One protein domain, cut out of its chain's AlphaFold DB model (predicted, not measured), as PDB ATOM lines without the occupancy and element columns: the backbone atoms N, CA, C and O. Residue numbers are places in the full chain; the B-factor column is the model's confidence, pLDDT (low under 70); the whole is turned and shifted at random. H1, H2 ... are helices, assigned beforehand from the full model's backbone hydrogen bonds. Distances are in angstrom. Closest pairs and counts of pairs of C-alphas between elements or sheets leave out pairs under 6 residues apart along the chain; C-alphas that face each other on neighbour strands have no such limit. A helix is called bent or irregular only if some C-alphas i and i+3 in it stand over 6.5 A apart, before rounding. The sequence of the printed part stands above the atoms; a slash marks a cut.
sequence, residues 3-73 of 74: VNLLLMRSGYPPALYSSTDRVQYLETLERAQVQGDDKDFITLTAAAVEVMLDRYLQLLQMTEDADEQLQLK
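What this domain is: This is residues 3 to 73 of the 74 residues of the protein "Filamentation induced by cAMP protein Fic" of mine drainage metagenome (UniProt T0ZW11). Look first for one long, straight helix, H3, with H2 folded back slantwise over its beginning as a helical hairpin, while the far end of H3, with residues 57 to 73, sticks out as a bare arm. The short helix H1 sits beside H3, and the long link from H1 to H2 crosses over H3 on its way. The printed part has 71 residues, with three named helices in the order H1, H2, H3 and no named strand; the class is all helix. The whole is only just extended, close to loose, with a radius of gyration of the C-alphas of 16.9 A, and it spans 61 by 26 by 16 A, the arm of H3 making much of the length.

Where its parts are: Start at C-alpha 3, at (122.635, 152.447, 174.649), where H1 begins; it takes in residues 3 to 9 and measures 9.7 A from first to last C-alpha. Go on to C-alpha 21, at (111.309, 160.945, 170.513), where H2 begins; it takes in residues 21 to 35 and measures 20.6 A. Then find C-alpha 39, at (126.171, 163.511, 165.187), where H3 begins; it takes in residues 39 to 71, measures 48.2 A and ends at C-alpha 71, at (113.287, 168.574, 211.353).

How they stand to each other: Begin with H1, which touches no helix. H1 and H3 are near each other, with 5 pairs of C-alphas within 10 A but no pair within 8 A. H1 and H2 are apart. Next look at Thr 28 and Phe 41, whose C-alphas, 5.1 A apart, are the closest of H2 and H3. These two helices touch, with 8 pairs of C-alphas within 8 A, and H3 does so with residues 39 to 45 alone. They run opposite ways at a steep tilt of 36 degrees, only just beyond shallow, and form a helical hairpin. In the backbones of H1, H2 and H3, every O i to N i+4 pair is within hydrogen-bond range. No helix is bent or irregular.

The domain as a whole: The two C-alphas farthest apart are those of Gln 35 and Lys 73, at 60.9 A. Look at residues 57 to 73, of which 57 to 71 belong to H3: this stretch stands free. Without it the body has 54 residues, spans 34 by 24 by 15 A and has a radius of gyration of 11.2 A. The link from H1 to H2 is long, with 11 residues between them, and the link from H2 to H3 is tight, with 3. The printed part has no cut. In the B-factor column you will find a mean pLDDT of the printed part of 82.7, with residues 64 to 73 under 70.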
ATOM      1  N   VAL A   3     122.255 151.087 174.224       83.75
ATOM      2  CA  VAL A   3     122.635 152.447 174.649       83.75
ATOM      3  C   VAL A   3     122.432 152.663 176.144       83.75
ATOM      4  O   VAL A   3     123.378 153.041 176.817       83.75
ATOM      5  N   ASN A   4     121.265 152.323 176.700       85.31
ATOM      6  CA  ASN A   4     121.044 152.467 178.146       85.31
ATOM      7  C   ASN A   4     122.020 151.617 178.968       85.31
ATOM      8  O   ASN A   4     122.528 152.080 179.981       85.31
ATOM      9  N   LEU A   5     122.345 150.407 178.503       84.81
ATOM     10  CA  LEU A   5     123.340 149.564 179.162       84.81
ATOM     11  C   LEU A   5     124.745 150.192 179.101       84.81
ATOM     12  O   LEU A   5     125.479 150.153 180.085       84.81
ATOM     13  N   LEU A   6     125.111 150.790 177.963       86.94
ATOM     14  CA  LEU A   6     126.381 151.495 177.780       86.94
ATOM     15  C   LEU A   6     126.474 152.747 178.662       86.94
ATOM     16  O   LEU A   6     127.507 152.964 179.298       86.94
ATOM     17  N   LEU A   7     125.398 153.534 178.726       87.56
ATOM     18  CA  LEU A   7     125.288 154.717 179.580       87.56
ATOM     19  C   LEU A   7     125.485 154.333 181.046       87.56
ATOM     20  O   LEU A   7     126.374 154.871 181.702       87.56
ATOM     21  N   MET A   8     124.757 153.315 181.513       89.12
ATOM     22  CA  MET A   8     124.859 152.829 182.891       89.12
ATOM     23  C   MET A   8     126.256 152.297 183.218       89.12
ATOM     24  O   MET A   8     126.798 152.603 184.277       89.12
ATOM     25  N   ARG A   9     126.886 151.545 182.305       89.62
ATOM     26  CA  ARG A   9     128.272 151.079 182.484       89.62
ATOM     27  C   ARG A   9     129.272 152.238 182.578       89.62
ATOM     28  O   ARG A   9     130.317 152.082 183.201       89.62
ATOM     29  N   SER A  10     128.956 153.372 181.958       90.12
ATOM     30  CA  SER A  10     129.798 154.570 181.936       90.12
ATOM     31  C   SER A  10     129.467 155.562 183.063       90.12
ATOM     32  O   SER A  10     130.079 156.621 183.125       90.12
ATOM     33  N   GLY A  11     128.524 155.231 183.956       88.38
ATOM     34  CA  GLY A  11     128.124 156.078 185.085       88.38
ATOM     35  C   GLY A  11     127.058 157.130 184.764       88.38
ATOM     36  O   GLY A  11     126.743 157.944 185.628       88.38
ATOM     37  N   TYR A  12     126.481 157.114 183.560       87.19
ATOM     38  CA  TYR A  12     125.386 158.010 183.183       87.19
ATOM     39  C   TYR A  12     124.019 157.403 183.525       87.19
ATOM     40  O   TYR A  12     123.845 156.179 183.440       87.19
ATOM     41  N   PRO A  13     123.020 158.239 183.867       85.81
ATOM     42  CA  PRO A  13     121.650 157.774 184.008       85.81
ATOM     43  C   PRO A  13     121.120 157.230 182.669       85.81
ATOM     44  O   PRO A  13     121.595 157.621 181.597       85.81
ATOM     45  N   PRO A  14     120.133 156.318 182.700       87.75
ATOM     46  CA  PRO A  14     119.507 155.835 181.479       87.75
ATOM     47  C   PRO A  14     118.841 156.997 180.736       87.75
ATOM     48  O   PRO A  14     118.110 157.784 181.337       87.75
ATOM     49  N   ALA A  15     119.057 157.081 179.424       86.69
ATOM     50  CA  ALA A  15     118.367 158.059 178.597       86.69
ATOM     51  C   ALA A  15     116.863 157.743 178.564       86.69
ATOM     52  O   ALA A  15     116.455 156.599 178.307       86.69
ATOM     53  N   LEU A  16     116.041 158.760 178.825       81.25
ATOM     54  CA  LEU A  16     114.589 158.666 178.743       81.25
ATOM     55  C   LEU A  16     114.113 159.343 177.458       81.25
ATOM     56  O   LEU A  16     114.162 160.561 177.335       81.25
ATOM     57  N   TYR A  17     113.614 158.544 176.520       80.81
ATOM     58  CA  TYR A  17     112.996 159.039 175.290       80.81
ATOM     59  C   TYR A  17     111.478 159.054 175.463       80.81
ATOM     60  O   TYR A  17     110.902 158.055 175.910       80.81
ATOM     61  N   SER A  18     110.814 160.157 175.104       77.44
ATOM     62  CA  SER A  18     109.351 160.152 175.023       77.44
ATOM     63  C   SER A  18     108.880 159.216 173.902       77.44
ATOM     64  O   SER A  18     109.652 158.810 173.030       77.44
ATOM     65  N   SER A  19     107.593 158.861 173.898       77.00
ATOM     66  CA  SER A  19     107.015 158.030 172.832       77.00
ATOM     67  C   SER A  19     107.230 158.633 171.438       77.00
ATOM     68  O   SER A  19     107.442 157.886 170.486       77.00
ATOM     69  N   THR A  20     107.218 159.965 171.332       76.25
ATOM     70  CA  THR A  20     107.485 160.706 170.092       76.25
ATOM     71  C   THR A  20     108.975 160.684 169.743       76.25
ATOM     72  O   THR A  20     109.335 160.356 168.614       76.25
ATOM     73  N   ASP A  21     109.851 160.915 170.725       79.50
ATOM     74  CA  ASP A  21     111.309 160.945 170.513       79.50
ATOM     75  C   ASP A  21     111.876 159.568 170.169       79.50
ATOM     76  O   ASP A  21     112.938 159.451 169.561       79.50
ATOM     77  N   ARG A  22     111.165 158.495 170.531       82.25
ATOM     78  CA  ARG A  22     111.575 157.125 170.227       82.25
ATOM     79  C   ARG A  22     111.624 156.847 168.724       82.25
ATOM     80  O   ARG A  22     112.472 156.065 168.302       82.25
ATOM     81  N   VAL A  23     110.745 157.464 167.932       85.56
ATOM     82  CA  VAL A  23     110.780 157.347 166.463       85.56
ATOM     83  C   VAL A  23     112.033 158.035 165.930       85.56
ATOM     84  O   VAL A  23     112.835 157.408 165.246       85.56
ATOM     85  N   GLN A  24     112.269 159.273 166.361       83.81
ATOM     86  CA  GLN A  24     113.427 160.063 165.948       83.81
ATOM     87  C   GLN A  24     114.762 159.438 166.388       83.81
ATOM     88  O   GLN A  24     115.753 159.471 165.657       83.81
ATOM     89  N   TYR A  25     114.792 158.790 167.552       85.56
ATOM     90  CA  TYR A  25     115.927 157.989 168.009       85.56
ATOM     91  C   TYR A  25     116.225 156.817 167.067       85.56
ATOM     92  O   TYR A  25     117.384 156.573 166.738       85.56
ATOM     93  N   LEU A  26     115.199 156.084 166.625       86.12
ATOM     94  CA  LEU A  26     115.392 154.951 165.719       86.12
ATOM     95  C   LEU A  26     115.875 155.416 164.341       86.12
ATOM     96  O   LEU A  26     116.803 154.820 163.804       86.12
ATOM     97  N   GLU A  27     115.314 156.505 163.818       86.50
ATOM     98  CA  GLU A  27     115.706 157.082 162.526       86.50
ATOM     99  C   GLU A  27     117.149 157.607 162.534       86.50
ATOM    100  O   GLU A  27     117.923 157.348 161.610       86.50
ATOM    101  N   THR A  28     117.543 158.329 163.586       86.69
ATOM    102  CA  THR A  28     118.920 158.837 163.727       86.69
ATOM    103  C   THR A  28     119.925 157.707 163.942       86.69
ATOM    104  O   THR A  28     121.023 157.765 163.393       86.69
ATOM    105  N   LEU A  29     119.548 156.650 164.669       86.44
ATOM    106  CA  LEU A  29     120.379 155.459 164.837       86.44
ATOM    107  C   LEU A  29     120.569 154.703 163.516       86.44
ATOM    108  O   LEU A  29     121.686 154.305 163.195       86.44
ATOM    109  N   GLU A  30     119.499 154.515 162.745       86.75
ATOM    110  CA  GLU A  30     119.573 153.866 161.435       86.75
ATOM    111  C   GLU A  30     120.468 154.666 160.482       86.75
ATOM    112  O   GLU A  30     121.372 154.109 159.857       86.75
ATOM    113  N   ARG A  31     120.303 155.993 160.444       83.44
ATOM    114  CA  ARG A  31     121.186 156.884 159.680       83.44
ATOM    115  C   ARG A  31     122.646 156.767 160.108       83.44
ATOM    116  O   ARG A  31     123.507 156.648 159.239       83.44
ATOM    117  N   ALA A  32     122.929 156.745 161.410       86.06
ATOM    118  CA  ALA A  32     124.288 156.584 161.924       86.06
ATOM    119  C   ALA A  32     124.908 155.244 161.494       86.06
ATOM    120  O   ALA A  32     126.084 155.188 161.142       86.06
ATOM    121  N   GLN A  33     124.114 154.171 161.458       83.56
ATOM    122  CA  GLN A  33     124.575 152.848 161.031       83.56
ATOM    123  C   GLN A  33     124.808 152.740 159.518       83.56
ATOM    124  O   GLN A  33     125.741 152.057 159.100       83.56
ATOM    125  N   VAL A  34     123.975 153.390 158.701       84.19
ATOM    126  CA  VAL A  34     124.042 153.290 157.232       84.19
ATOM    127  C   VAL A  34     125.015 154.302 156.626       84.19
ATOM    128  O   VAL A  34     125.734 153.978 155.683       84.19
ATOM    129  N   GLN A  35     125.034 155.529 157.142       80.38
ATOM    130  CA  GLN A  35     125.784 156.651 156.564       80.38
ATOM    131  C   GLN A  35     127.063 156.975 157.344       80.38
ATOM    132  O   GLN A  35     127.901 157.722 156.846       80.38
ATOM    133  N   GLY A  36     127.227 156.425 158.554       79.38
ATOM    134  CA  GLY A  36     128.351 156.737 159.440       79.38
ATOM    135  C   GLY A  36     128.281 158.128 160.081       79.38
ATOM    136  O   GLY A  36     129.247 158.541 160.712       79.38
ATOM    137  N   ASP A  37     127.169 158.853 159.913       80.88
ATOM    138  CA  ASP A  37     126.938 160.159 160.536       80.88
ATOM    139  C   ASP A  37     126.156 159.991 161.843       80.88
ATOM    140  O   ASP A  37     124.933 159.843 161.852       80.88
ATOM    141  N   ASP A  38     126.888 159.972 162.953       86.06
ATOM    142  CA  ASP A  38     126.373 159.750 164.302       86.06
ATOM    143  C   ASP A  38     126.075 161.043 165.072       86.06
ATOM    144  O   ASP A  38     125.579 160.980 166.198       86.06
ATOM    145  N   LYS A  39     126.309 162.224 164.483       89.38
ATOM    146  CA  LYS A  39     126.171 163.511 165.187       89.38
ATOM    147  C   LYS A  39     124.767 163.756 165.717       89.38
ATOM    148  O   LYS A  39     124.607 164.133 166.880       89.38
ATOM    149  N   ASP A  40     123.754 163.526 164.888       86.19
ATOM    150  CA  ASP A  40     122.356 163.726 165.281       86.19
ATOM    151  C   ASP A  40     121.951 162.745 166.382       86.19
ATOM    152  O   ASP A  40     121.278 163.115 167.343       86.19
ATOM    153  N   PHE A  41     122.422 161.501 166.276       87.81
ATOM    154  CA  PHE A  41     122.178 160.462 167.267       87.81
ATOM    155  C   PHE A  41     122.836 160.789 168.620       87.81
ATOM    156  O   PHE A  41     122.199 160.660 169.672       87.81
ATOM    157  N   ILE A  42     124.093 161.249 168.602       88.62
ATOM    158  CA  ILE A  42     124.826 161.684 169.798       88.62
ATOM    159  C   ILE A  42     124.121 162.880 170.435       88.62
ATOM    160  O   ILE A  42     123.883 162.866 171.641       88.62
ATOM    161  N   THR A  43     123.743 163.880 169.640       90.62
ATOM    162  CA  THR A  43     123.081 165.100 170.126       90.62
ATOM    163  C   THR A  43     121.745 164.776 170.790       90.62
ATOM    164  O   THR A  43     121.480 165.229 171.904       90.62
ATOM    165  N   LEU A  44     120.931 163.930 170.154       89.56
ATOM    166  CA  LEU A  44     119.654 163.480 170.709       89.56
ATOM    167  C   LEU A  44     119.843 162.706 172.021       89.56
ATOM    168  O   LEU A  44     119.109 162.910 172.987       89.56
ATOM    169  N   THR A  45     120.838 161.818 172.069       88.94
ATOM    170  CA  THR A  45     121.131 161.024 173.269       88.94
ATOM    171  C   THR A  45     121.654 161.897 174.407       88.94
ATOM    172  O   THR A  45     121.232 161.713 175.546       88.94
ATOM    173  N   ALA A  46     122.521 162.868 174.115       90.06
ATOM    174  CA  ALA A  46     123.040 163.806 175.104       90.06
ATOM    175  C   ALA A  46     121.913 164.628 175.743       90.06
ATOM    176  O   ALA A  46     121.821 164.671 176.967       90.06
ATOM    177  N   ALA A  47     121.004 165.177 174.931       90.62
ATOM    178  CA  ALA A  47     119.846 165.923 175.425       90.62
ATOM    179  C   ALA A  47     118.935 165.057 176.316       90.62
ATOM    180  O   ALA A  47     118.477 165.495 177.371       90.62
ATOM    181  N   ALA A  48     118.700 163.796 175.937       89.88
ATOM    182  CA  ALA A  48     117.897 162.876 176.743       89.88
ATOM    183  C   ALA A  48     118.555 162.534 178.095       89.88
ATOM    184  O   ALA A  48     117.858 162.373 179.100       89.88
ATOM    185  N   VAL A  49     119.887 162.417 178.132       90.94
ATOM    186  CA  VAL A  49     120.649 162.196 179.373       90.94
ATOM    187  C   VAL A  49     120.630 163.441 180.259       90.94
ATOM    188  O   VAL A  49     120.423 163.308 181.462       90.94
ATOM    189  N   GLU A  50     120.794 164.631 179.679       91.81
ATOM    190  CA  GLU A  50     120.744 165.920 180.384       91.81
ATOM    191  C   GLU A  50     119.397 166.124 181.084       91.81
ATOM    192  O   GLU A  50     119.355 166.305 182.299       91.81
ATOM    193  N   VAL A  51     118.287 165.936 180.363       90.88
ATOM    194  CA  VAL A  51     116.933 166.010 180.942       90.88
ATOM    195  C   VAL A  51     116.758 165.025 182.099       90.88
ATOM    196  O   VAL A  51     116.077 165.324 183.084       90.88
ATOM    197  N   MET A  52     117.338 163.827 181.996       90.81
ATOM    198  CA  MET A  52     117.236 162.840 183.066       90.81
ATOM    199  C   MET A  52     118.089 163.228 184.278       90.81
ATOM    200  O   MET A  52     117.642 163.060 185.410       90.81
ATOM    201  N   LEU A  53     119.282 163.783 184.059       91.25
ATOM    202  CA  LEU A  53     120.134 164.296 185.128       91.25
ATOM    203  C   LEU A  53     119.447 165.440 185.883       91.25
ATOM    204  O   LEU A  53     119.381 165.392 187.110       91.25
ATOM    205  N   ASP A  54     118.855 166.392 185.163       91.44
ATOM    206  CA  ASP A  54     118.098 167.499 185.755       91.44
ATOM    207  C   ASP A  54     116.948 166.994 186.626       91.44
ATOM    208  O   ASP A  54     116.755 167.466 187.744       91.44
ATOM    209  N   ARG A  55     116.212 165.977 186.163       89.69
ATOM    210  CA  ARG A  55     115.147 165.348 186.959       89.69
ATOM    211  C   ARG A  55     115.680 164.690 188.227       89.69
ATOM    212  O   ARG A  55     115.048 164.810 189.272       89.69
ATOM    213  N   TYR A  56     116.813 163.992 188.156       88.88
ATOM    214  CA  TYR A  56     117.430 163.409 189.351       88.88
ATOM    215  C   TYR A  56     117.859 164.490 190.345       88.88
ATOM    216  O   TYR A  56     117.584 164.350 191.534       88.88
ATOM    217  N   LEU A  57     118.475 165.575 189.872       90.31
ATOM    218  CA  LEU A  57     118.874 166.701 190.719       90.31
ATOM    219  C   LEU A  57     117.665 167.384 191.363       90.31
ATOM    220  O   LEU A  57     117.686 167.635 192.563       90.31
ATOM    221  N   GLN A  58     116.595 167.617 190.602       90.56
ATOM    222  CA  GLN A  58     115.343 168.170 191.127       90.56
ATOM    223  C   GLN A  58     114.747 167.281 192.220       90.56
ATOM    224  O   GLN A  58     114.355 167.779 193.268       90.56
ATOM    225  N   LEU A  59     114.709 165.962 192.006       89.56
ATOM    226  CA  LEU A  59     114.209 165.022 193.010       89.56
ATOM    227  C   LEU A  59     115.046 165.054 194.293       89.56
ATOM    228  O   LEU A  59     114.472 165.036 195.376       89.56
ATOM    229  N   LEU A  60     116.374 165.124 194.171       89.00
ATOM    230  CA  LEU A  60     117.276 165.204 195.323       89.00
ATOM    231  C   LEU A  60     117.099 166.516 196.103       89.00
ATOM    232  O   LEU A  60     117.002 166.486 197.327       89.00
ATOM    233  N   GLN A  61     116.970 167.647 195.408       86.69
ATOM    234  CA  GLN A  61     116.704 168.944 196.045       86.69
ATOM    235  C   GLN A  61     115.359 168.940 196.782       86.69
ATOM    236  O   GLN A  61     115.273 169.344 197.937       86.69
ATOM    237  N   MET A  62     114.317 168.378 196.162       74.00
ATOM    238  CA  MET A  62     113.003 168.244 196.796       74.00
ATOM    239  C   MET A  62     113.027 167.344 198.039       74.00
ATOM    240  O   MET A  62     112.227 167.554 198.951       74.00
ATOM    241  N   THR A  63     113.898 166.329 198.082       71.19
ATOM    242  CA  THR A  63     114.063 165.498 199.283       71.19
ATOM    243  C   THR A  63     114.784 166.237 200.411       71.19
ATOM    244  O   THR A  63     114.366 166.098 201.556       71.19
ATOM    245  N   GLU A  64     115.780 167.074 200.109       69.31
ATOM    246  CA  GLU A  64     116.479 167.889 201.119       69.31
ATOM    247  C   GLU A  64     115.534 168.921 201.757       69.31
ATOM    248  O   GLU A  64     115.449 169.009 202.983       69.31
ATOM    249  N   ASP A  65     114.728 169.612 200.945       67.62
ATOM    250  CA  ASP A  65     113.729 170.576 201.429       67.62
ATOM    251  C   ASP A  65     112.644 169.914 202.301       67.62
ATOM    252  O   ASP A  65     112.127 170.516 203.250       67.62
ATOM    253  N   ALA A  66     112.263 168.674 201.977       64.94
ATOM    254  CA  ALA A  66     111.275 167.913 202.737       64.94
ATOM    255  C   ALA A  66     111.832 167.437 204.089       64.94
ATOM    256  O   ALA A  66     111.117 167.490 205.096       64.94
ATOM    257  N   ASP A  67     113.098 167.019 204.120       62.66
ATOM    258  CA  ASP A  67     113.779 166.574 205.335       62.66
ATOM    259  C   ASP A  67     114.067 167.749 206.289       62.66
ATOM    260  O   ASP A  67     113.860 167.614 207.501       62.66
ATOM    261  N   GLU A  68     114.434 168.931 205.779       65.31
ATOM    262  CA  GLU A  68     114.590 170.150 206.591       65.31
ATOM    263  C   GLU A  68     113.258 170.606 207.214       65.31
ATOM    264  O   GLU A  68     113.189 170.924 208.407       65.31
ATOM    265  N   GLN A  69     112.160 170.574 206.451       60.22
ATOM    266  CA  GLN A  69     110.825 170.927 206.957       60.22
ATOM    267  C   GLN A  69     110.290 169.937 208.002       60.22
ATOM    268  O   GLN A  69     109.472 170.317 208.850       60.22
ATOM    269  N   LEU A  70     110.734 168.676 207.962       59.88
ATOM    270  CA  LEU A  70     110.384 167.671 208.965       59.88
ATOM    271  C   LEU A  70     111.165 167.882 210.274       59.88
ATOM    272  O   LEU A  70     110.599 167.702 211.352       59.88
ATOM    273  N   GLN A  71     112.431 168.306 210.188       60.78
ATOM    274  CA  GLN A  71     113.287 168.574 211.353       60.78
ATOM    275  C   GLN A  71     112.896 169.855 212.107       60.78
ATOM    276  O   GLN A  71     113.031 169.907 213.324       60.78
ATOM    277  N   LEU A  72     112.340 170.859 211.422       58.78
ATOM    278  CA  LEU A  72     111.839 172.105 212.032       58.78
ATOM    279  C   LEU A  72     110.480 171.964 212.753       58.78
ATOM    280  O   LEU A  72     110.014 172.920 213.372       58.78
ATOM    281  N   LYS A  73     109.820 170.799 212.668       54.28
ATOM    282  CA  LYS A  73     108.525 170.519 213.321       54.28
ATOM    283  C   LYS A  73     108.628 169.769 214.658       54.28
ATOM    284  O   LYS A  73     107.584 169.416 215.212       54.28
TER     285      LYS A  73